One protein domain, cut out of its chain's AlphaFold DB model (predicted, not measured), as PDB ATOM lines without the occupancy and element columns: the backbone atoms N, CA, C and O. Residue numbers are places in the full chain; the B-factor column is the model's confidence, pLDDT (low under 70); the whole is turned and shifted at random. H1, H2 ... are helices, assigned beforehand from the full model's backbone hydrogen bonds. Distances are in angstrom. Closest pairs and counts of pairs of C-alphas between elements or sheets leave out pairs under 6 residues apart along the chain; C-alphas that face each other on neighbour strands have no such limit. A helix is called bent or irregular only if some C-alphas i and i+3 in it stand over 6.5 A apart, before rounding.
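AT A GLANCE: This is residues 50 to 222 of the 224 residues of an uncharacterized protein of Candidatus Mycoplasma haemohominis (UniProt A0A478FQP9). Three long helices, H2, H5 and H7, make a crossed core in which each packs on the other two near its own middle or end, and H4 covers the side of H2 away from H7. H4 and the loop of residues 98 to 114 make one end of the longest axis; towards the other end short H8 crosses H7, and H6 lies near H5 and H7. The printed part has 173 residues with nine named helices, H1 to H9 in order, and no named strand: all helix. It is compact, with a radius of gyration of the C-alphas of 16.5 A and spans of 48 by 39 by 27 A.

IN THESE COORDINATES: The longest helices by residues are H2, residues 70 to 85, 22.1 A long from C-alpha 70 at (46.511, -25.333, -15.869), and H7, residues 173 to 188, 21.8 A long, ending at C-alpha 188 at (33.263, -12.813, -13.736). H5 is residues 133 to 147, 20.7 A. H4 is residues 115 to 129, 23.0 A; it is irregular, but only just: C-alphas 126 and 129 are 6.9 A apart. The shorter helices are H1, residues 51 to 54; H3, residues 93 to 97; H6, residues 159 to 164; H8, residues 204 to 210; and H9, residues 219 to 222, ending at C-alpha 222 at (33.206, 7.871, -17.792).

HOW THE PARTS SIT: H7 is the hub, touching H2, H3, H5 and H8, and the helix packing is mostly crossed. H2 and H7 touch, closest at the C-alphas of Phe 83 and Gly 187, 6.0 A, at a steep tilt of 46 degrees, opposite ways. H5 touches H7 with residues 142 to 145 alone, closest at the C-alphas of Cys 142 and Cys 188, 5.2 A, only just about perpendicular at 71 degrees. H5 touches H2 with residues 135 to 139 alone, closest at the C-alphas of Phe 138 and Leu 80, 7.5 A, about perpendicular at 83 degrees. H4 touches H2, closest at the C-alphas of Arg 120 and Ala 81, 5.3 A, at a steep tilt of 40 degrees, opposite ways. H8 touches H7, closest at the C-alphas of Ile 207 and Arg 182, 6.3 A, about perpendicular at 75 degrees. H3 touches H7, closest at the C-alphas of Phe 95 and Asp 183, 6.6 A. H1 touches H5, closest at the C-alphas of Asp 52 and Ser 146, 4.8 A. H6 is near H5, and is close to but not clearly touching H7. H9 touches no helix. Every O i to N i+4 pair is within hydrogen-bond range in H2, H3, H5, H7 and H8, against 10 of 11 in H4 and 1 of 2 in H6; H1 and H9 are too short for such a pair.

THE WHOLE: The C-alphas of His 111 and Lys 154 are the two farthest apart, 55.1 A. The printed part has no cut. The links H1 to H2, H3 to H4, H5 to H6 and H7 to H8 are long; H4 to H5 is tight. Mean pLDDT of the printed part is 83.7, with residues 100 to 113, 213 to 215 and 218 to 222 under 70.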
ATOM      1  N   LYS A  50      27.283 -16.028   0.253       89.62
ATOM      2  CA  LYS A  50      28.268 -15.505  -0.695       89.62
ATOM      3  C   LYS A  50      27.715 -15.484  -2.120       89.62
ATOM      4  O   LYS A  50      26.918 -16.346  -2.494       89.62
ATOM      5  N   PHE A  51      28.176 -14.529  -2.919       92.12
ATOM      6  CA  PHE A  51      27.783 -14.376  -4.321       92.12
ATOM      7  C   PHE A  51      28.098 -15.622  -5.156       92.12
ATOM      8  O   PHE A  51      27.282 -16.004  -5.989       92.12
ATOM      9  N   ASP A  52      29.225 -16.296  -4.909       90.50
ATOM     10  CA  ASP A  52      29.602 -17.542  -5.595       90.50
ATOM     11  C   ASP A  52      28.620 -18.711  -5.389       90.50
ATOM     12  O   ASP A  52      28.548 -19.610  -6.228       90.50
ATOM     13  N   ARG A  53      27.846 -18.695  -4.297       88.06
ATOM     14  CA  ARG A  53      26.820 -19.705  -3.996       88.06
ATOM     15  C   ARG A  53      25.484 -19.415  -4.661       88.06
ATOM     16  O   ARG A  53      24.701 -20.341  -4.852       88.06
ATOM     17  N   ILE A  54      25.204 -18.149  -4.956       88.00
ATOM     18  CA  ILE A  54      23.903 -17.704  -5.472       88.00
ATOM     19  C   ILE A  54      23.953 -17.530  -6.986       88.00
ATOM     20  O   ILE A  54      23.041 -17.959  -7.689       88.00
ATOM     21  N   PHE A  55      25.019 -16.915  -7.488       90.12
ATOM     22  CA  PHE A  55      25.160 -16.555  -8.890       90.12
ATOM     23  C   PHE A  55      26.081 -17.520  -9.621       90.12
ATOM     24  O   PHE A  55      27.029 -18.077  -9.066       90.12
ATOM     25  N   LYS A  56      25.851 -17.677 -10.925       91.06
ATOM     26  CA  LYS A  56      26.688 -18.509 -11.797       91.06
ATOM     27  C   LYS A  56      28.012 -17.815 -12.123       91.06
ATOM     28  O   LYS A  56      28.270 -17.475 -13.277       91.06
ATOM     29  N   LEU A  57      28.879 -17.639 -11.128       93.69
ATOM     30  CA  LEU A  57      30.221 -17.072 -11.284       93.69
ATOM     31  C   LEU A  57      31.253 -18.129 -11.701       93.69
ATOM     32  O   LEU A  57      31.079 -19.331 -11.476       93.69
ATOM     33  N   LYS A  58      32.332 -17.701 -12.363       93.50
ATOM     34  CA  LYS A  58      33.501 -18.563 -12.583       93.50
ATOM     35  C   LYS A  58      34.161 -18.877 -11.242       93.50
ATOM     36  O   LYS A  58      34.258 -18.012 -10.382       93.50
ATOM     37  N   SER A  59      34.626 -20.119 -11.090       92.12
ATOM     38  CA  SER A  59      35.240 -20.571  -9.840       92.12
ATOM     39  C   SER A  59      36.505 -19.767  -9.514       92.12
ATOM     40  O   SER A  59      37.406 -19.624 -10.352       92.12
ATOM     41  N   THR A  60      36.550 -19.265  -8.279       93.88
ATOM     42  CA  THR A  60      37.652 -18.507  -7.674       93.88
ATOM     43  C   THR A  60      38.154 -19.187  -6.388       93.88
ATOM     44  O   THR A  60      38.463 -18.541  -5.393       93.88
ATOM     45  N   GLU A  61      38.223 -20.525  -6.404       89.88
ATOM     46  CA  GLU A  61      38.581 -21.367  -5.244       89.88
ATOM     47  C   GLU A  61      39.964 -21.091  -4.641       89.88
ATOM     48  O   GLU A  61      40.181 -21.343  -3.456       89.88
ATOM     49  N   LYS A  62      40.919 -20.620  -5.448       94.75
ATOM     50  CA  LYS A  62      42.293 -20.362  -5.007       94.75
ATOM     51  C   LYS A  62      42.486 -18.901  -4.651       94.75
ATOM     52  O   LYS A  62      41.745 -18.027  -5.091       94.75
ATOM     53  N   GLU A  63      43.492 -18.641  -3.822       93.06
ATOM     54  CA  GLU A  63      43.746 -17.286  -3.353       93.06
ATOM     55  C   GLU A  63      44.210 -16.358  -4.477       93.06
ATOM     56  O   GLU A  63      43.744 -15.220  -4.595       93.06
ATOM     57  N   ASP A  64      45.068 -16.900  -5.334       94.00
ATOM     58  CA  ASP A  64      45.668 -16.225  -6.469       94.00
ATOM     59  C   ASP A  64      45.565 -17.095  -7.727       94.00
ATOM     60  O   ASP A  64      45.516 -18.328  -7.660       94.00
ATOM     61  N   TYR A  65      45.569 -16.442  -8.887       93.81
ATOM     62  CA  TYR A  65      45.544 -17.112 -10.182       93.81
ATOM     63  C   TYR A  65      46.748 -18.050 -10.380       93.81
ATOM     64  O   TYR A  65      46.605 -19.123 -10.967       93.81
ATOM     65  N   GLY A  66      47.925 -17.710  -9.842       93.69
ATOM     66  CA  GLY A  66      49.122 -18.548  -9.958       93.69
ATOM     67  C   GLY A  66      48.994 -19.920  -9.292       93.69
ATOM     68  O   GLY A  66      49.640 -20.869  -9.731       93.69
ATOM     69  N   MET A  67      48.106 -20.051  -8.302       95.00
ATOM     70  CA  MET A  67      47.843 -21.298  -7.568       95.00
ATOM     71  C   MET A  67      46.809 -22.207  -8.254       95.00
ATOM     72  O   MET A  67      46.482 -23.284  -7.745       95.00
ATOM     73  N   LEU A  68      46.233 -21.764  -9.372       94.19
ATOM     74  CA  LEU A  68      45.295 -22.560 -10.151       94.19
ATOM     75  C   LEU A  68      46.026 -23.670 -10.910       94.19
ATOM     76  O   LEU A  68      47.168 -23.511 -11.334       94.19
ATOM     77  N   ASN A  69      45.335 -24.782 -11.149       93.88
ATOM     78  CA  ASN A  69      45.811 -25.772 -12.113       93.88
ATOM     79  C   ASN A  69      45.693 -25.234 -13.553       93.88
ATOM     80  O   ASN A  69      44.902 -24.324 -13.824       93.88
ATOM     81  N   GLU A  70      46.438 -25.825 -14.487       91.50
ATOM     82  CA  GLU A  70      46.511 -25.333 -15.869       91.50
ATOM     83  C   GLU A  70      45.165 -25.348 -16.606       91.50
ATOM     84  O   GLU A  70      44.856 -24.415 -17.345       91.50
ATOM     85  N   ASN A  71      44.298 -26.331 -16.346       92.81
ATOM     86  CA  ASN A  71      42.957 -26.363 -16.937       92.81
ATOM     87  C   ASN A  71      42.109 -25.156 -16.493       92.81
ATOM     88  O   ASN A  71      41.422 -24.516 -17.293       92.81
ATOM     89  N   THR A  72      42.161 -24.808 -15.207       93.25
ATOM     90  CA  THR A  72      41.444 -23.644 -14.682       93.25
ATOM     91  C   THR A  72      42.085 -22.343 -15.159       93.25
ATOM     92  O   THR A  72      41.347 -21.433 -15.541       93.25
ATOM     93  N   LYS A  73      43.420 -22.265 -15.239       92.81
ATOM     94  CA  LYS A  73      44.112 -21.115 -15.843       92.81
ATOM     95  C   LYS A  73      43.680 -20.897 -17.287       92.81
ATOM     96  O   LYS A  73      43.276 -19.789 -17.622       92.81
ATOM     97  N   LEU A  74      43.634 -21.943 -18.115       91.56
ATOM     98  CA  LEU A  74      43.186 -21.857 -19.510       91.56
ATOM     99  C   LEU A  74      41.772 -21.261 -19.630       91.56
ATOM    100  O   LEU A  74      41.518 -20.382 -20.455       91.56
ATOM    101  N   LYS A  75      40.846 -21.674 -18.755       92.94
ATOM    102  CA  LYS A  75      39.476 -21.127 -18.705       92.94
ATOM    103  C   LYS A  75      39.424 -19.653 -18.300       92.94
ATOM    104  O   LYS A  75      38.469 -18.963 -18.679       92.94
ATOM    105  N   TRP A  76      40.384 -19.193 -17.503       93.56
ATOM    106  CA  TRP A  76      40.528 -17.795 -17.104       93.56
ATOM    107  C   TRP A  76      41.218 -16.961 -18.183       93.56
ATOM    108  O   TRP A  76      40.714 -15.885 -18.486       93.56
ATOM    109  N   ARG A  77      42.258 -17.480 -18.851       91.06
ATOM    110  CA  ARG A  77      42.882 -16.850 -20.031       91.06
ATOM    111  C   ARG A  77      41.852 -16.591 -21.122       91.06
ATOM    112  O   ARG A  77      41.707 -15.462 -21.576       91.06
ATOM    113  N   LYS A  78      41.053 -17.610 -21.466       91.12
ATOM    114  CA  LYS A  78      39.951 -17.462 -22.429       91.12
ATOM    115  C   LYS A  78      38.949 -16.398 -21.986       91.12
ATOM    116  O   LYS A  78      38.520 -15.594 -22.802       91.12
ATOM    117  N   ARG A  79      38.596 -16.360 -20.696       92.31
ATOM    118  CA  ARG A  79      37.656 -15.355 -20.179       92.31
ATOM    119  C   ARG A  79      38.219 -13.943 -20.277       92.31
ATOM    120  O   ARG A  79      37.487 -13.063 -20.717       92.31
ATOM    121  N   LEU A  80      39.471 -13.729 -19.875       91.31
ATOM    122  CA  LEU A  80      40.101 -12.423 -20.023       91.31
ATOM    123  C   LEU A  80      40.159 -12.032 -21.502       91.31
ATOM    124  O   LEU A  80      39.834 -10.902 -21.830       91.31
ATOM    125  N   ALA A  81      40.505 -12.962 -22.394       89.00
ATOM    126  CA  ALA A  81      40.525 -12.702 -23.827       89.00
ATOM    127  C   ALA A  81      39.154 -12.262 -24.347       89.00
ATOM    128  O   ALA A  81      39.051 -11.227 -24.997       89.00
ATOM    129  N   ASP A  82      38.089 -12.987 -24.000       89.00
ATOM    130  CA  ASP A  82      36.719 -12.630 -24.379       89.00
ATOM    131  C   ASP A  82      36.309 -11.254 -23.815       89.00
ATOM    132  O   ASP A  82      35.635 -10.474 -24.496       89.00
ATOM    133  N   PHE A  83      36.750 -10.928 -22.595       90.38
ATOM    134  CA  PHE A  83      36.548  -9.616 -21.981       90.38
ATOM    135  C   PHE A  83      37.303  -8.513 -22.740       90.38
ATOM    136  O   PHE A  83      36.724  -7.486 -23.091       90.38
ATOM    137  N   HIS A  84      38.567  -8.762 -23.078       87.25
ATOM    138  CA  HIS A  84      39.452  -7.835 -23.779       87.25
ATOM    139  C   HIS A  84      39.028  -7.591 -25.235       87.25
ATOM    140  O   HIS A  84      39.116  -6.470 -25.727       87.25
ATOM    141  N   ILE A  85      38.510  -8.605 -25.932       85.19
ATOM    142  CA  ILE A  85      37.913  -8.449 -27.271       85.19
ATOM    143  C   ILE A  85      36.773  -7.422 -27.230       85.19
ATOM    144  O   ILE A  85      36.579  -6.651 -28.166       85.19
ATOM    145  N   ASN A  86      36.043  -7.367 -26.115       84.81
ATOM    146  CA  ASN A  86      34.946  -6.432 -25.899       84.81
ATOM    147  C   ASN A  86      35.366  -5.188 -25.097       84.81
ATOM    148  O   ASN A  86      34.499  -4.524 -24.527       84.81
ATOM    149  N   LYS A  87      36.661  -4.830 -25.073       85.19
ATOM    150  CA  LYS A  87      37.181  -3.692 -24.291       85.19
ATOM    151  C   LYS A  87      36.466  -2.370 -24.562       85.19
ATOM    152  O   LYS A  87      36.199  -1.613 -23.640       85.19
ATOM    153  N   SER A  88      36.073  -2.125 -25.813       81.88
ATOM    154  CA  SER A  88      35.334  -0.921 -26.221       81.88
ATOM    155  C   SER A  88      33.932  -0.823 -25.610       81.88
ATOM    156  O   SER A  88      33.326   0.245 -25.613       81.88
ATOM    157  N   LYS A  89      33.409  -1.933 -25.079       85.56
ATOM    158  CA  LYS A  89      32.117  -2.014 -24.395       85.56
ATOM    159  C   LYS A  89      32.254  -1.982 -22.874       85.56
ATOM    160  O   LYS A  89      31.228  -2.084 -22.208       85.56
ATOM    161  N   VAL A  90      33.466  -1.903 -22.321       87.94
ATOM    162  CA  VAL A  90      33.692  -1.776 -20.872       87.94
ATOM    163  C   VAL A  90      33.221  -0.396 -20.426       87.94
ATOM    164  O   VAL A  90      33.462   0.613 -21.093       87.94
ATOM    165  N   ARG A  91      32.458  -0.353 -19.333       87.50
ATOM    166  CA  ARG A  91      31.747   0.848 -18.886       87.50
ATOM    167  C   ARG A  91      32.266   1.429 -17.576       87.50
ATOM    168  O   ARG A  91      32.055   2.620 -17.341       87.50
ATOM    169  N   SER A  92      32.921   0.613 -16.763       89.00
ATOM    170  CA  SER A  92      33.463   0.911 -15.444       89.00
ATOM    171  C   SER A  92      34.959   1.176 -15.510       89.00
ATOM    172  O   SER A  92      35.713   0.347 -16.014       89.00
ATOM    173  N   LEU A  93      35.400   2.274 -14.893       86.19
ATOM    174  CA  LEU A  93      36.816   2.640 -14.772       86.19
ATOM    175  C   LEU A  93      37.673   1.541 -14.126       86.19
ATOM    176  O   LEU A  93      38.850   1.399 -14.444       86.19
ATOM    177  N   ILE A  94      37.100   0.774 -13.193       87.75
ATOM    178  CA  ILE A  94      37.819  -0.294 -12.483       87.75
ATOM    179  C   ILE A  94      38.171  -1.410 -13.459       87.75
ATOM    180  O   ILE A  94      39.324  -1.817 -13.536       87.75
ATOM    181  N   PHE A  95      37.190  -1.850 -14.247       89.69
ATOM    182  CA  PHE A  95      37.398  -2.882 -15.254       89.69
ATOM    183  C   PHE A  95      38.159  -2.369 -16.476       89.69
ATOM    184  O   PHE A  95      38.893  -3.136 -17.087       89.69
ATOM    185  N   GLU A  96      38.054  -1.081 -16.804       87.19
ATOM    186  CA  GLU A  96      38.852  -0.453 -17.860       87.19
ATOM    187  C   GLU A  96      40.350  -0.597 -17.550       87.19
ATOM    188  O   GLU A  96      41.127  -1.059 -18.385       87.19
ATOM    189  N   LYS A  97      40.756  -0.302 -16.306       85.44
ATOM    190  CA  LYS A  97      42.153  -0.430 -15.855       85.44
ATOM    191  C   LYS A  97      42.709  -1.849 -16.005       85.44
ATOM    192  O   LYS A  97      43.900  -1.982 -16.267       85.44
ATOM    193  N   LEU A  98      41.861  -2.876 -15.900       84.06
ATOM    194  CA  LEU A  98      42.247  -4.286 -16.061       84.06
ATOM    195  C   LEU A  98      42.534  -4.672 -17.523       84.06
ATOM    196  O   LEU A  98      43.097  -5.732 -17.780       84.06
ATOM    197  N   VAL A  99      42.131  -3.836 -18.483       73.31
ATOM    198  CA  VAL A  99      42.177  -4.133 -19.922       73.31
ATOM    199  C   VAL A  99      43.160  -3.228 -20.672       73.31
ATOM    200  O   VAL A  99      43.704  -3.634 -21.690       73.31
ATOM    201  N   ILE A 100      43.434  -2.021 -20.170       60.84
ATOM    202  CA  ILE A 100      44.089  -0.951 -20.948       60.84
ATOM    203  C   ILE A 100      45.579  -1.175 -21.272       60.84
ATOM    204  O   ILE A 100      46.067  -0.566 -22.215       60.84
ATOM    205  N   LYS A 101      46.346  -1.981 -20.528       58.41
ATOM    206  CA  LYS A 101      47.822  -1.830 -20.548       58.41
ATOM    207  C   LYS A 101      48.686  -2.912 -21.217       58.41
ATOM    208  O   LYS A 101      49.708  -2.535 -21.768       58.41
ATOM    209  N   PRO A 102      48.378  -4.221 -21.212       57.47
ATOM    210  CA  PRO A 102      49.384  -5.206 -21.638       57.47
ATOM    211  C   PRO A 102      49.350  -5.573 -23.125       57.47
ATOM    212  O   PRO A 102      50.347  -6.054 -23.652       57.47
ATOM    213  N   ILE A 103      48.199  -5.440 -23.797       59.00
ATOM    214  CA  ILE A 103      47.986  -6.042 -25.126       59.00
ATOM    215  C   ILE A 103      48.172  -5.026 -26.254       59.00
ATOM    216  O   ILE A 103      48.583  -5.412 -27.346       59.00
ATOM    217  N   ASP A 104      47.927  -3.747 -26.013       58.19
ATOM    218  CA  ASP A 104      47.978  -2.740 -27.076       58.19
ATOM    219  C   ASP A 104      49.422  -2.360 -27.471       58.19
ATOM    220  O   ASP A 104      49.657  -2.013 -28.624       58.19
ATOM    221  N   ASP A 105      50.402  -2.554 -26.579       53.72
ATOM    222  CA  ASP A 105      51.826  -2.214 -26.797       53.72
ATOM    223  C   ASP A 105      52.633  -3.271 -27.575       53.72
ATOM    224  O   ASP A 105      53.818  -3.113 -27.868       53.72
ATOM    225  N   LEU A 106      52.014  -4.398 -27.902       52.28
ATOM    226  CA  LEU A 106      52.699  -5.550 -28.478       52.28
ATOM    227  C   LEU A 106      52.476  -5.573 -30.000       52.28
ATOM    228  O   LEU A 106      51.509  -6.130 -30.521       52.28
ATOM    229  N   ASN A 107      53.406  -4.963 -30.728       47.28
ATOM    230  CA  ASN A 107      53.448  -4.991 -32.188       47.28
ATOM    231  C   ASN A 107      53.708  -6.412 -32.698       47.28
ATOM    232  O   ASN A 107      54.839  -6.885 -32.635       47.28
ATOM    233  N   LEU A 108      52.691  -7.078 -33.245       47.62
ATOM    234  CA  LEU A 108      52.885  -8.302 -34.023       47.62
ATOM    235  C   LEU A 108      51.902  -8.355 -35.192       47.62
ATOM    236  O   LEU A 108      50.688  -8.430 -34.998       47.62
ATOM    237  N   THR A 109      52.473  -8.351 -36.392       52.25
ATOM    238  CA  THR A 109      51.859  -8.612 -37.693       52.25
ATOM    239  C   THR A 109      51.415 -10.071 -37.779       52.25
ATOM    240  O   THR A 109      52.238 -10.964 -37.959       52.25
ATOM    241  N   SER A 110      50.117 -10.335 -37.659       53.53
ATOM    242  CA  SER A 110      49.528 -11.622 -38.037       53.53
ATOM    243  C   SER A 110      48.365 -11.335 -38.976       53.53
ATOM    244  O   SER A 110      47.311 -10.875 -38.546       53.53
ATOM    245  N   HIS A 111      48.586 -11.549 -40.273       55.94
ATOM    246  CA  HIS A 111      47.574 -11.364 -41.318       55.94
ATOM    247  C   HIS A 111      46.590 -12.548 -41.424       55.94
ATOM    248  O   HIS A 111      45.689 -12.509 -42.255       55.94
ATOM    249  N   GLU A 112      46.740 -13.585 -40.592       57.31
ATOM    250  CA  GLU A 112      46.048 -14.873 -40.761       57.31
ATOM    251  C   GLU A 112      44.958 -15.154 -39.714       57.31
ATOM    252  O   GLU A 112      44.084 -15.987 -39.946       57.31
ATOM    253  N   LEU A 113      44.969 -14.467 -38.567       64.38
ATOM    254  CA  LEU A 113      44.006 -14.708 -37.489       64.38
ATOM    255  C   LEU A 113      42.884 -13.669 -37.485       64.38
ATOM    256  O   LEU A 113      43.105 -12.477 -37.709       64.38
ATOM    257  N   SER A 114      41.670 -14.107 -37.131       79.56
ATOM    258  CA  SER A 114      40.617 -13.167 -36.744       79.56
ATOM    259  C   SER A 114      41.088 -12.341 -35.540       79.56
ATOM    260  O   SER A 114      41.853 -12.829 -34.705       79.56
ATOM    261  N   HIS A 115      40.611 -11.101 -35.392       77.00
ATOM    262  CA  HIS A 115      40.990 -10.249 -34.254       77.00
ATOM    263  C   HIS A 115      40.754 -10.935 -32.892       77.00
ATOM    264  O   HIS A 115      41.547 -10.787 -31.962       77.00
ATOM    265  N   ALA A 116      39.685 -11.730 -32.785       80.44
ATOM    266  CA  ALA A 116      39.364 -12.484 -31.580       80.44
ATOM    267  C   ALA A 116      40.367 -13.614 -31.305       80.44
ATOM    268  O   ALA A 116      40.803 -13.790 -30.166       80.44
ATOM    269  N   ASP A 117      40.747 -14.369 -32.333       82.12
ATOM    270  CA  ASP A 117      41.685 -15.483 -32.183       82.12
ATOM    271  C   ASP A 117      43.109 -14.985 -31.948       82.12
ATOM    272  O   ASP A 117      43.811 -15.536 -31.103       82.12
ATOM    273  N   TYR A 118      43.480 -13.864 -32.571       81.88
ATOM    274  CA  TYR A 118      44.725 -13.154 -32.293       81.88
ATOM    275  C   TYR A 118      44.851 -12.768 -30.812       81.88
ATOM    276  O   TYR A 118      45.865 -13.059 -30.179       81.88
ATOM    277  N   ILE A 119      43.817 -12.159 -30.216       81.75
ATOM    278  CA  ILE A 119      43.847 -11.775 -28.792       81.75
ATOM    279  C   ILE A 119      43.981 -13.007 -27.884       81.75
ATOM    280  O   ILE A 119      44.737 -12.980 -26.909       81.75
ATOM    281  N   ARG A 120      43.265 -14.095 -28.193       85.94
ATOM    282  CA  ARG A 120      43.318 -15.341 -27.410       85.94
ATOM    283  C   ARG A 120      44.691 -16.003 -27.463       85.94
ATOM    284  O   ARG A 120      45.213 -16.382 -26.412       85.94
ATOM    285  N   ASP A 121      45.264 -16.123 -28.658       83.44
ATOM    286  CA  ASP A 121      46.618 -16.643 -28.866       83.44
ATOM    287  C   ASP A 121      47.638 -15.820 -28.072       83.44
ATOM    288  O   ASP A 121      48.446 -16.357 -27.318       83.44
ATOM    289  N   ARG A 122      47.524 -14.492 -28.123       81.88
ATOM    290  CA  ARG A 122      48.464 -13.584 -27.463       81.88
ATOM    291  C   ARG A 122      48.433 -13.662 -25.946       81.88
ATOM    292  O   ARG A 122      49.488 -13.720 -25.323       81.88
ATOM    293  N   ILE A 123      47.246 -13.693 -25.343       84.44
ATOM    294  CA  ILE A 123      47.115 -13.900 -23.890       84.44
ATOM    295  C   ILE A 123      47.689 -15.259 -23.496       84.44
ATOM    296  O   ILE A 123      48.328 -15.368 -22.454       84.44
ATOM    297  N   THR A 124      47.498 -16.282 -24.331       84.19
ATOM    298  CA  THR A 124      48.066 -17.612 -24.084       84.19
ATOM    299  C   THR A 124      49.592 -17.563 -24.099       84.19
ATOM    300  O   THR A 124      50.196 -17.944 -23.103       84.19
ATOM    301  N   LYS A 125      50.200 -16.985 -25.141       82.94
ATOM    302  CA  LYS A 125      51.660 -16.832 -25.275       82.94
ATOM    303  C   LYS A 125      52.294 -16.003 -24.163       82.94
ATOM    304  O   LYS A 125      53.357 -16.346 -23.657       82.94
ATOM    305  N   LEU A 126      51.642 -14.919 -23.738       81.06
ATOM    306  CA  LEU A 126      52.125 -14.118 -22.608       81.06
ATOM    307  C   LEU A 126      52.181 -14.934 -21.311       81.06
ATOM    308  O   LEU A 126      53.064 -14.721 -20.485       81.06
ATOM    309  N   GLU A 127      51.262 -15.878 -21.148       82.00
ATOM    310  CA  GLU A 127      51.124 -16.713 -19.958       82.00
ATOM    311  C   GLU A 127      51.937 -18.017 -20.002       82.00
ATOM    312  O   GLU A 127      52.017 -18.698 -18.983       82.00
ATOM    313  N   GLU A 128      52.543 -18.377 -21.140       78.19
ATOM    314  CA  GLU A 128      53.319 -19.622 -21.295       78.19
ATOM    315  C   GLU A 128      54.553 -19.670 -20.384       78.19
ATOM    316  O   GLU A 128      54.901 -20.731 -19.875       78.19
ATOM    317  N   ASN A 129      55.190 -18.521 -20.137       71.00
ATOM    318  CA  ASN A 129      56.458 -18.460 -19.401       71.00
ATOM    319  C   ASN A 129      56.303 -18.039 -17.936       71.00
ATOM    320  O   ASN A 129      57.088 -18.439 -17.079       71.00
ATOM    321  N   LYS A 130      55.327 -17.178 -17.642       82.62
ATOM    322  CA  LYS A 130      55.087 -16.648 -16.297       82.62
ATOM    323  C   LYS A 130      53.667 -16.122 -16.182       82.62
ATOM    324  O   LYS A 130      53.112 -15.604 -17.147       82.62
ATOM    325  N   VAL A 131      53.128 -16.197 -14.969       82.25
ATOM    326  CA  VAL A 131      51.870 -15.537 -14.628       82.25
ATOM    327  C   VAL A 131      52.066 -14.031 -14.733       82.25
ATOM    328  O   VAL A 131      52.944 -13.457 -14.085       82.25
ATOM    329  N   GLN A 132      51.244 -13.393 -15.550       86.00
ATOM    330  CA  GLN A 132      51.290 -11.965 -15.776       86.00
ATOM    331  C   GLN A 132      50.468 -11.222 -14.713       86.00
ATOM    332  O   GLN A 132      49.381 -11.678 -14.336       86.00
ATOM    333  N   PRO A 133      50.918 -10.035 -14.265       86.56
ATOM    334  CA  PRO A 133      50.206  -9.250 -13.255       86.56
ATOM    335  C   PRO A 133      48.747  -8.951 -13.622       86.56
ATOM    336  O   PRO A 133      47.863  -9.064 -12.779       86.56
ATOM    337  N   PHE A 134      48.465  -8.660 -14.896       85.31
ATOM    338  CA  PHE A 134      47.105  -8.354 -15.350       85.31
ATOM    339  C   PHE A 134      46.137  -9.541 -15.187       85.31
ATOM    340  O   PHE A 134      44.963  -9.343 -14.877       85.31
ATOM    341  N   MET A 135      46.616 -10.785 -15.343       89.69
ATOM    342  CA  MET A 135      45.805 -11.982 -15.090       89.69
ATOM    343  C   MET A 135      45.479 -12.112 -13.603       89.69
ATOM    344  O   MET A 135      44.347 -12.445 -13.246       89.69
ATOM    345  N   GLN A 136      46.455 -11.827 -12.737       91.81
ATOM    346  CA  GLN A 136      46.256 -11.849 -11.288       91.81
ATOM    347  C   GLN A 136      45.270 -10.772 -10.849       91.81
ATOM    348  O   GLN A 136      44.379 -11.064 -10.057       91.81
ATOM    349  N   GLU A 137      45.386  -9.554 -11.377       92.06
ATOM    350  CA  GLU A 137      44.474  -8.449 -11.075       92.06
ATOM    351  C   GLU A 137      43.043  -8.762 -11.517       92.06
ATOM    352  O   GLU A 137      42.114  -8.643 -10.717       92.06
ATOM    353  N   PHE A 138      42.860  -9.253 -12.748       93.31
ATOM    354  CA  PHE A 138      41.543  -9.636 -13.253       93.31
ATOM    355  C   PHE A 138      40.910 -10.767 -12.432       93.31
ATOM    356  O   PHE A 138      39.748 -10.680 -12.027       93.31
ATOM    357  N   TYR A 139      41.680 -11.815 -12.123       95.31
ATOM    358  CA  TYR A 139      41.217 -12.910 -11.270       95.31
ATOM    359  C   TYR A 139      40.856 -12.428  -9.861       95.31
ATOM    360  O   TYR A 139      39.823 -12.818  -9.312       95.31
ATOM    361  N   ARG A 140      41.689 -11.562  -9.277       94.88
ATOM    362  CA  ARG A 140      41.503 -11.014  -7.932       94.88
ATOM    363  C   ARG A 140      40.241 -10.171  -7.835       94.88
ATOM    364  O   ARG A 140      39.522 -10.304  -6.846       94.88
ATOM    365  N   GLU A 141      39.932  -9.373  -8.854       94.62
ATOM    366  CA  GLU A 141      38.684  -8.609  -8.889       94.62
ATOM    367  C   GLU A 141      37.470  -9.550  -8.908       94.62
ATOM    368  O   GLU A 141      36.562  -9.428  -8.084       94.62
ATOM    369  N   CYS A 142      37.493 -10.586  -9.752       96.06
ATOM    370  CA  CYS A 142      36.420 -11.580  -9.776       96.06
ATOM    371  C   CYS A 142      36.306 -12.397  -8.483       96.06
ATOM    372  O   CYS A 142      35.200 -12.777  -8.082       96.06
ATOM    373  N   ARG A 143      37.421 -12.654  -7.797       95.81
ATOM    374  CA  ARG A 143      37.431 -13.304  -6.483       95.81
ATOM    375  C   ARG A 143      36.839 -12.405  -5.403       95.81
ATOM    376  O   ARG A 143      36.044 -12.885  -4.596       95.81
ATOM    377  N   ARG A 144      37.150 -11.104  -5.414       94.50
ATOM    378  CA  ARG A 144      36.512 -10.119  -4.529       94.50
ATOM    379  C   ARG A 144      34.996 -10.147  -4.714       94.50
ATOM    380  O   ARG A 144      34.285 -10.347  -3.734       94.50
ATOM    381  N   ILE A 145      34.521 -10.067  -5.958       95.06
ATOM    382  CA  ILE A 145      33.089 -10.139  -6.289       95.06
ATOM    383  C   ILE A 145      32.458 -11.437  -5.773       95.06
ATOM    384  O   ILE A 145      31.399 -11.409  -5.155       95.06
ATOM    385  N   SER A 146      33.134 -12.571  -5.970       94.88
ATOM    386  CA  SER A 146      32.682 -13.888  -5.497       94.88
ATOM    387  C   SER A 146      32.539 -13.957  -3.970       94.88
ATOM    388  O   SER A 146      31.682 -14.673  -3.454       94.88
ATOM    389  N   SER A 147      33.365 -13.198  -3.244       93.88
ATOM    390  CA  SER A 147      33.403 -13.174  -1.778       93.88
ATOM    391  C   SER A 147      32.364 -12.260  -1.124       93.88
ATOM    392  O   SER A 147      32.206 -12.314   0.101       93.88
ATOM    393  N   PHE A 148      31.677 -11.428  -1.911       93.25
ATOM    394  CA  PHE A 148      30.646 -10.542  -1.395       93.25
ATOM    395  C   PHE A 148      29.487 -11.319  -0.799       93.25
ATOM    396  O   PHE A 148      29.135 -12.407  -1.256       93.25
ATOM    397  N   VAL A 149      28.906 -10.735   0.243       88.81
ATOM    398  CA  VAL A 149      27.833 -11.332   1.023       88.81
ATOM    399  C   VAL A 149      26.537 -10.568   0.816       88.81
ATOM    400  O   VAL A 149      26.510  -9.336   0.794       88.81
ATOM    401  N   ILE A 150      25.451 -11.327   0.715       82.06
ATOM    402  CA  ILE A 150      24.075 -10.851   0.774       82.06
ATOM    403  C   ILE A 150      23.386 -11.371   2.038       82.06
ATOM    404  O   ILE A 150      23.783 -12.384   2.614       82.06
ATOM    405  N   GLY A 151      22.321 -10.682   2.442       73.31
ATOM    406  CA  GLY A 151      21.440 -11.100   3.525       73.31
ATOM    407  C   GLY A 151      21.822 -10.518   4.881       73.31
ATOM    408  O   GLY A 151      20.989 -10.547   5.770       73.31
ATOM    409  N   GLN A 152      23.020  -9.955   5.041       81.31
ATOM    410  CA  GLN A 152      23.428  -9.332   6.298       81.31
ATOM    411  C   GLN A 152      24.246  -8.055   6.044       81.31
ATOM    412  O   GLN A 152      25.441  -8.118   5.772       81.31
ATOM    413  N   ALA A 153      23.613  -6.893   6.156       81.69
ATOM    414  CA  ALA A 153      24.161  -5.558   5.966       81.69
ATOM    415  C   ALA A 153      25.268  -5.218   6.967       81.69
ATOM    416  O   ALA A 153      26.189  -4.474   6.644       81.69
ATOM    417  N   LYS A 154      25.214  -5.800   8.171       82.75
ATOM    418  CA  LYS A 154      26.289  -5.682   9.174       82.75
ATOM    419  C   LYS A 154      27.505  -6.572   8.889       82.75
ATOM    420  O   LYS A 154      28.506  -6.458   9.592       82.75
ATOM    421  N   HIS A 155      27.432  -7.482   7.914       86.50
ATOM    422  CA  HIS A 155      28.568  -8.330   7.559       86.50
ATOM    423  C   HIS A 155      29.681  -7.479   6.933       86.50
ATOM    424  O   HIS A 155      29.412  -6.608   6.109       86.50
ATOM    425  N   SER A 156      30.942  -7.763   7.271       89.25
ATOM    426  CA  SER A 156      32.092  -6.972   6.799       89.25
ATOM    427  C   SER A 156      32.174  -6.878   5.273       89.25
ATOM    428  O   SER A 156      32.574  -5.851   4.746       89.25
ATOM    429  N   ASN A 157      31.762  -7.945   4.581       89.69
ATOM    430  CA  ASN A 157      31.770  -8.055   3.118       89.69
ATOM    431  C   ASN A 157      30.392  -7.813   2.480       89.69
ATOM    432  O   ASN A 157      30.099  -8.379   1.423       89.69
ATOM    433  N   TYR A 158      29.502  -7.064   3.135       89.56
ATOM    434  CA  TYR A 158      28.202  -6.756   2.549       89.56
ATOM    435  C   TYR A 158      28.370  -5.958   1.252       89.56
ATOM    436  O   TYR A 158      28.984  -4.888   1.241       89.56
ATOM    437  N   TYR A 159      27.821  -6.485   0.157       87.31
ATOM    438  CA  TYR A 159      28.168  -6.038  -1.195       87.31
ATOM    439  C   TYR A 159      27.924  -4.537  -1.433       87.31
ATOM    440  O   TYR A 159      28.766  -3.890  -2.052       87.31
ATOM    441  N   GLU A 160      26.829  -3.957  -0.919       87.62
ATOM    442  CA  GLU A 160      26.534  -2.527  -1.118       87.62
ATOM    443  C   GLU A 160      27.485  -1.612  -0.358       87.62
ATOM    444  O   GLU A 160      27.776  -0.506  -0.809       87.62
ATOM    445  N   THR A 161      27.940  -2.044   0.816       87.12
ATOM    446  CA  THR A 161      28.896  -1.258   1.600       87.12
ATOM    447  C   THR A 161      30.276  -1.367   0.979       87.12
ATOM    448  O   THR A 161      30.935  -0.350   0.784       87.12
ATOM    449  N   GLU A 162      30.684  -2.577   0.594       89.44
ATOM    450  CA  GLU A 162      31.976  -2.810  -0.044       89.44
ATOM    451  C   GLU A 162      32.119  -2.032  -1.351       89.44
ATOM    452  O   GLU A 162      33.109  -1.326  -1.519       89.44
ATOM    453  N   ILE A 163      31.124  -2.080  -2.245       87.12
ATOM    454  CA  ILE A 163      31.219  -1.397  -3.543       87.12
ATOM    455  C   ILE A 163      31.357   0.125  -3.403       87.12
ATOM    456  O   ILE A 163      32.105   0.769  -4.140       87.12
ATOM    457  N   LYS A 164      30.694   0.714  -2.403       85.69
ATOM    458  CA  LYS A 164      30.757   2.155  -2.127       85.69
ATOM    459  C   LYS A 164      32.125   2.603  -1.602       85.69
ATOM    460  O   LYS A 164      32.446   3.778  -1.737       85.69
ATOM    461  N   LYS A 165      32.951   1.705  -1.046       84.44
ATOM    462  CA  LYS A 165      34.293   2.059  -0.535       84.44
ATOM    463  C   LYS A 165      35.265   2.483  -1.633       84.44
ATOM    464  O   LYS A 165      36.218   3.197  -1.343       84.44
ATOM    465  N   PHE A 166      35.065   2.020  -2.863       81.69
ATOM    466  CA  PHE A 166      36.032   2.219  -3.945       81.69
ATOM    467  C   PHE A 166      35.424   2.800  -5.229       81.69
ATOM    468  O   PHE A 166      36.147   3.021  -6.201       81.69
ATOM    469  N   ILE A 167      34.123   3.106  -5.233       81.50
ATOM    470  CA  ILE A 167      33.502   3.971  -6.240       81.50
ATOM    471  C   ILE A 167      33.375   5.375  -5.652       81.50
ATOM    472  O   ILE A 167      32.690   5.572  -4.651       81.50
ATOM    473  N   ASN A 168      34.024   6.352  -6.292       77.00
ATOM    474  CA  ASN A 168      34.016   7.740  -5.830       77.00
ATOM    475  C   ASN A 168      32.576   8.262  -5.651       77.00
ATOM    476  O   ASN A 168      31.779   8.168  -6.595       77.00
ATOM    477  N   PRO A 169      32.242   8.842  -4.483       73.38
ATOM    478  CA  PRO A 169      30.936   9.442  -4.259       73.38
ATOM    479  C   PRO A 169      30.760  10.676  -5.153       73.38
ATOM    480  O   PRO A 169      31.679  11.472  -5.334       73.38
ATOM    481  N   GLY A 170      29.569  10.842  -5.726       75.75
ATOM    482  CA  GLY A 170      29.252  11.954  -6.619       75.75
ATOM    483  C   GLY A 170      27.830  11.873  -7.169       75.75
ATOM    484  O   GLY A 170      27.106  10.916  -6.897       75.75
ATOM    485  N   LYS A 171      27.433  12.865  -7.978       71.62
ATOM    486  CA  LYS A 171      26.073  12.969  -8.548       71.62
ATOM    487  C   LYS A 171      25.676  11.783  -9.442       71.62
ATOM    488  O   LYS A 171      24.494  11.569  -9.669       71.62
ATOM    489  N   GLU A 172      26.647  11.001  -9.917       81.38
ATOM    490  CA  GLU A 172      26.438   9.828 -10.780       81.38
ATOM    491  C   GLU A 172      26.741   8.492 -10.074       81.38
ATOM    492  O   GLU A 172      26.977   7.481 -10.739       81.38
ATOM    493  N   LEU A 173      26.775   8.461  -8.735       83.69
ATOM    494  CA  LEU A 173      27.177   7.276  -7.964       83.69
ATOM    495  C   LEU A 173      26.392   6.018  -8.363       83.69
ATOM    496  O   LEU A 173      26.990   4.989  -8.664       83.69
ATOM    497  N   GLU A 174      25.065   6.105  -8.439       84.50
ATOM    498  CA  GLU A 174      24.223   4.969  -8.827       84.50
ATOM    499  C   GLU A 174      24.487   4.489 -10.258       84.50
ATOM    500  O   GLU A 174      24.290   3.320 -10.579       84.50
ATOM    501  N   ASP A 175      24.874   5.387 -11.164       85.94
ATOM    502  CA  ASP A 175      25.177   5.024 -12.549       85.94
ATOM    503  C   ASP A 175      26.540   4.327 -12.644       85.94
ATOM    504  O   ASP A 175      26.695   3.347 -13.370       85.94
ATOM    505  N   ARG A 176      27.515   4.766 -11.839       87.56
ATOM    506  CA  ARG A 176      28.830   4.120 -11.714       87.56
ATOM    507  C   ARG A 176      28.735   2.731 -11.102       87.56
ATOM    508  O   ARG A 176      29.385   1.816 -11.602       87.56
ATOM    509  N   ILE A 177      27.917   2.570 -10.061       90.19
ATOM    510  CA  ILE A 177      27.671   1.269  -9.425       90.19
ATOM    511  C   ILE A 177      27.046   0.304 -10.446       90.19
ATOM    512  O   ILE A 177      27.570  -0.793 -10.637       90.19
ATOM    513  N   ALA A 178      26.035   0.741 -11.205       90.31
ATOM    514  CA  ALA A 178      25.409  -0.096 -12.231       90.31
ATOM    515  C   ALA A 178      26.388  -0.515 -13.343       90.31
ATOM    516  O   ALA A 178      26.435  -1.684 -13.732       90.31
ATOM    517  N   ARG A 179      27.229   0.411 -13.829       91.50
ATOM    518  CA  ARG A 179      28.287   0.101 -14.812       91.50
ATOM    519  C   ARG A 179      29.307  -0.891 -14.261       91.50
ATOM    520  O   ARG A 179      29.744  -1.783 -14.985       91.50
ATOM    521  N   TYR A 180      29.677  -0.758 -12.986       93.38
ATOM    522  CA  TYR A 180      30.549  -1.722 -12.324       93.38
ATOM    523  C   TYR A 180      29.911  -3.108 -12.280       93.38
ATOM    524  O   TYR A 180      30.544  -4.065 -12.716       93.38
ATOM    525  N   TRP A 181      28.664  -3.230 -11.818       93.88
ATOM    526  CA  TRP A 181      28.001  -4.533 -11.730       93.88
ATOM    527  C   TRP A 181      27.777  -5.167 -13.094       93.88
ATOM    528  O   TRP A 181      27.868  -6.389 -13.221       93.88
ATOM    529  N   ARG A 182      27.562  -4.355 -14.129       94.25
ATOM    530  CA  ARG A 182      27.547  -4.820 -15.513       94.25
ATOM    531  C   ARG A 182      28.872  -5.465 -15.899       94.25
ATOM    532  O   ARG A 182      28.881  -6.607 -16.353       94.25
ATOM    533  N   ASP A 183      29.987  -4.758 -15.741       94.56
ATOM    534  CA  ASP A 183      31.292  -5.279 -16.164       94.56
ATOM    535  C   ASP A 183      31.764  -6.439 -15.286       94.56
ATOM    536  O   ASP A 183      32.321  -7.404 -15.804       94.56
ATOM    537  N   ALA A 184      31.442  -6.409 -13.992       95.31
ATOM    538  CA  ALA A 184      31.616  -7.524 -13.071       95.31
ATOM    539  C   ALA A 184      30.872  -8.772 -13.555       95.31
ATOM    540  O   ALA A 184      31.436  -9.865 -13.564       95.31
ATOM    541  N   TRP A 185      29.629  -8.623 -14.021       95.50
ATOM    542  CA  TRP A 185      28.892  -9.737 -14.605       95.50
ATOM    543  C   TRP A 185      29.577 -10.267 -15.865       95.50
ATOM    544  O   TRP A 185      29.828 -11.468 -15.983       95.50
ATOM    545  N   VAL A 186      29.910  -9.388 -16.809       94.56
ATOM    546  CA  VAL A 186      30.532  -9.770 -18.088       94.56
ATOM    547  C   VAL A 186      31.900 -10.433 -17.872       94.56
ATOM    548  O   VAL A 186      32.206 -11.445 -18.504       94.56
ATOM    549  N   GLY A 187      32.709  -9.918 -16.947       94.25
ATOM    550  CA  GLY A 187      34.035 -10.446 -16.639       94.25
ATOM    551  C   GLY A 187      34.006 -11.734 -15.812       94.25
ATOM    552  O   GLY A 187      34.739 -12.678 -16.108       94.25
ATOM    553  N   CYS A 188      33.142 -11.809 -14.797       96.25
ATOM    554  CA  CYS A 188      33.263 -12.813 -13.736       96.25
ATOM    555  C   CYS A 188      32.190 -13.907 -13.760       96.25
ATOM    556  O   CYS A 188      32.400 -14.971 -13.173       96.25
ATOM    557  N   SER A 189      31.058 -13.707 -14.444       94.94
ATOM    558  CA  SER A 189      30.038 -14.757 -14.584       94.94
ATOM    559  C   SER A 189      30.533 -15.915 -15.459       94.94
ATOM    560  O   SER A 189      31.588 -15.842 -16.090       94.94
ATOM    561  N   LYS A 190      29.776 -17.014 -15.532       91.56
ATOM    562  CA  LYS A 190      30.004 -18.119 -16.477       91.56
ATOM    563  C   LYS A 190      29.530 -17.784 -17.892       91.56
ATOM    564  O   LYS A 190      30.185 -18.219 -18.835       91.56
ATOM    565  N   SER A 191      28.474 -16.984 -18.058       89.25
ATOM    566  CA  SER A 191      27.988 -16.586 -19.389       89.25
ATOM    567  C   SER A 191      28.869 -15.504 -20.011       89.25
ATOM    568  O   SER A 191      29.280 -15.621 -21.159       89.25
ATOM    569  N   GLY A 192      29.248 -14.497 -19.223       86.88
ATOM    570  CA  GLY A 192      29.971 -13.317 -19.693       86.88
ATOM    571  C   GLY A 192      29.167 -12.477 -20.680       86.88
ATOM    572  O   GLY A 192      29.743 -11.833 -21.549       86.88
ATOM    573  N   SER A 193      27.838 -12.521 -20.573       88.06
ATOM    574  CA  SER A 193      26.927 -11.759 -21.422       88.06
ATOM    575  C   SER A 193      25.853 -11.091 -20.581       88.06
ATOM    576  O   SER A 193      25.242 -11.728 -19.717       88.06
ATOM    577  N   THR A 194      25.574  -9.827 -20.890       88.06
ATOM    578  CA  THR A 194      24.501  -9.046 -20.264       88.06
ATOM    579  C   THR A 194      23.103  -9.522 -20.657       88.06
ATOM    580  O   THR A 194      22.148  -9.285 -19.927       88.06
ATOM    581  N   THR A 195      22.971 -10.294 -21.740       87.06
ATOM    582  CA  THR A 195      21.691 -10.892 -22.166       87.06
ATOM    583  C   THR A 195      21.191 -12.003 -21.240       87.06
ATOM    584  O   THR A 195      20.058 -12.454 -21.369       87.06
ATOM    585  N   SER A 196      22.035 -12.473 -20.321       87.00
ATOM    586  CA  SER A 196      21.768 -13.638 -19.469       87.00
ATOM    587  C   SER A 196      22.099 -13.363 -18.003       87.00
ATOM    588  O   SER A 196      22.585 -14.248 -17.306       87.00
ATOM    589  N   ILE A 197      21.887 -12.123 -17.547       87.19
ATOM    590  CA  ILE A 197      22.123 -11.742 -16.150       87.19
ATOM    591  C   ILE A 197      21.161 -12.505 -15.237       87.19
ATOM    592  O   ILE A 197      19.938 -12.415 -15.410       87.19
ATOM    593  N   ASP A 198      21.726 -13.238 -14.270       87.69
ATOM    594  CA  ASP A 198      20.955 -13.997 -13.283       87.69
ATOM    595  C   ASP A 198      19.991 -13.058 -12.547       87.69
ATOM    596  O   ASP A 198      20.334 -11.927 -12.182       87.69
ATOM    597  N   ILE A 199      18.766 -13.538 -12.326       82.69
ATOM    598  CA  ILE A 199      17.793 -12.820 -11.503       82.69
ATOM    599  C   ILE A 199      18.437 -12.607 -10.137       82.69
ATOM    600  O   ILE A 199      19.016 -13.524  -9.556       82.69
ATOM    601  N   GLY A 200      18.365 -11.376  -9.654       82.44
ATOM    602  CA  GLY A 200      18.962 -11.018  -8.387       82.44
ATOM    603  C   GLY A 200      20.409 -10.521  -8.453       82.44
ATOM    604  O   GLY A 200      21.005 -10.222  -7.425       82.44
ATOM    605  N   TRP A 201      21.005 -10.400  -9.634       89.69
ATOM    606  CA  TRP A 201      22.259  -9.663  -9.741       89.69
ATOM    607  C   TRP A 201      22.050  -8.174  -9.393       89.69
ATOM    608  O   TRP A 201      21.023  -7.608  -9.791       89.69
ATOM    609  N   PRO A 202      22.989  -7.513  -8.689       90.38
ATOM    610  CA  PRO A 202      22.870  -6.089  -8.386       90.38
ATOM    611  C   PRO A 202      22.680  -5.231  -9.644       90.38
ATOM    612  O   PRO A 202      23.318  -5.463 -10.673       90.38
ATOM    613  N   ASP A 203      21.779  -4.250  -9.557       89.00
ATOM    614  CA  ASP A 203      21.409  -3.324 -10.638       89.00
ATOM    615  C   ASP A 203      20.955  -3.975 -11.955       89.00
ATOM    616  O   ASP A 203      20.895  -3.300 -12.981       89.00
ATOM    617  N   ARG A 204      20.592  -5.268 -11.955       87.69
ATOM    618  CA  ARG A 204      20.205  -6.015 -13.164       87.69
ATOM    619  C   ARG A 204      19.244  -5.248 -14.068       87.69
ATOM    620  O   ARG A 204      19.497  -5.145 -15.265       87.69
ATOM    621  N   ASP A 205      18.148  -4.739 -13.518       86.25
ATOM    622  CA  ASP A 205      17.091  -4.132 -14.331       86.25
ATOM    623  C   ASP A 205      17.562  -2.815 -14.957       86.25
ATOM    624  O   ASP A 205      17.349  -2.585 -16.146       86.25
ATOM    625  N   LYS A 206      18.327  -2.016 -14.203       88.06
ATOM    626  CA  LYS A 206      18.989  -0.811 -14.711       88.06
ATOM    627  C   LYS A 206      20.015  -1.143 -15.796       88.06
ATOM    628  O   LYS A 206      20.111  -0.422 -16.782       88.06
ATOM    629  N   ILE A 207      20.770  -2.232 -15.642       88.88
ATOM    630  CA  ILE A 207      21.718  -2.703 -16.660       88.88
ATOM    631  C   ILE A 207      20.963  -3.073 -17.940       88.88
ATOM    632  O   ILE A 207      21.314  -2.588 -19.012       88.88
ATOM    633  N   ILE A 208      19.907  -3.881 -17.836       88.62
ATOM    634  CA  ILE A 208      19.104  -4.314 -18.989       88.62
ATOM    635  C   ILE A 208      18.466  -3.118 -19.698       88.62
ATOM    636  O   ILE A 208      18.481  -3.065 -20.925       88.62
ATOM    637  N   GLU A 209      17.958  -2.134 -18.954       87.75
ATOM    638  CA  GLU A 209      17.388  -0.914 -19.531       87.75
ATOM    639  C   GLU A 209      18.426  -0.086 -20.311       87.75
ATOM    640  O   GLU A 209      18.089   0.557 -21.307       87.75
ATOM    641  N   ARG A 210      19.687  -0.097 -19.865       86.06
ATOM    642  CA  ARG A 210      20.780   0.735 -20.393       86.06
ATOM    643  C   ARG A 210      21.652   0.052 -21.447       86.06
ATOM    644  O   ARG A 210      22.491   0.725 -22.038       86.06
ATOM    645  N   GLU A 211      21.494  -1.246 -21.689       83.75
ATOM    646  CA  GLU A 211      22.255  -1.958 -22.729       83.75
ATOM    647  C   GLU A 211      21.852  -1.625 -24.181       83.75
ATOM    648  O   GLU A 211      22.743  -1.575 -25.033       83.75
ATOM    649  N   PRO A 212      20.572  -1.360 -24.519       81.81
ATOM    650  CA  PRO A 212      20.207  -0.912 -25.861       81.81
ATOM    651  C   PRO A 212      20.933   0.381 -26.258       81.81
ATOM    652  O   PRO A 212      21.033   1.317 -25.464       81.81
ATOM    653  N   ALA A 213      21.397   0.460 -27.512       69.69
ATOM    654  CA  ALA A 213      22.212   1.573 -28.020       69.69
ATOM    655  C   ALA A 213      21.563   2.960 -27.824       69.69
ATOM    656  O   ALA A 213      22.255   3.931 -27.536       69.69
ATOM    657  N   GLU A 214      20.235   3.034 -27.914       64.06
ATOM    658  CA  GLU A 214      19.434   4.260 -27.771       64.06
ATOM    659  C   GLU A 214      19.438   4.833 -26.347       64.06
ATOM    660  O   GLU A 214      19.281   6.037 -26.152       64.06
ATOM    661  N   LYS A 215      19.640   3.975 -25.341       68.50
ATOM    662  CA  LYS A 215      19.685   4.337 -23.915       68.50
ATOM    663  C   LYS A 215      21.074   4.150 -23.312       68.50
ATOM    664  O   LYS A 215      21.240   4.261 -22.089       68.50
ATOM    665  N   ALA A 216      22.053   3.864 -24.173       71.69
ATOM    666  CA  ALA A 216      23.387   3.479 -23.781       71.69
ATOM    667  C   ALA A 216      24.029   4.544 -22.906       71.69
ATOM    668  O   ALA A 216      23.928   5.751 -23.135       71.69
ATOM    669  N   TRP A 217      24.764   4.068 -21.913       72.12
ATOM    670  CA  TRP A 217      25.666   4.908 -21.156       72.12
ATOM    671  C   TRP A 217      26.554   5.732 -22.096       72.12
ATOM    672  O   TRP A 217      27.296   5.187 -22.917       72.12
ATOM    673  N   SER A 218      26.494   7.056 -21.966       58.56
ATOM    674  CA  SER A 218      27.408   7.963 -22.656       58.56
ATOM    675  C   SER A 218      28.853   7.621 -22.255       58.56
ATOM    676  O   SER A 218      29.174   7.524 -21.063       58.56
ATOM    677  N   ILE A 219      29.723   7.436 -23.256       53.44
ATOM    678  CA  ILE A 219      31.178   7.265 -23.074       53.44
ATOM    679  C   ILE A 219      31.783   8.537 -22.447       53.44
ATOM    680  O   ILE A 219      32.732   8.463 -21.673       53.44
ATOM    681  N   LYS A 220      31.186   9.716 -22.689       49.69
ATOM    682  CA  LYS A 220      31.661  10.995 -22.136       49.69
ATOM    683  C   LYS A 220      31.523  11.085 -20.610       49.69
ATOM    684  O   LYS A 220      32.330  11.760 -19.984       49.69
ATOM    685  N   ASN A 221      30.588  10.354 -20.000       50.78
ATOM    686  CA  ASN A 221      30.368  10.383 -18.544       50.78
ATOM    687  C   ASN A 221      31.309   9.436 -17.772       50.78
ATOM    688  O   ASN A 221      31.162   9.256 -16.569       50.78
ATOM    689  N   GLN A 222      32.267   8.790 -18.444       50.91
ATOM    690  CA  GLN A 222      33.206   7.871 -17.792       50.91
ATOM    691  C   GLN A 222      34.400   8.583 -17.143       50.91
ATOM    692  O   GLN A 222      35.004   8.022 -16.238       50.91
TER     693      GLN A 222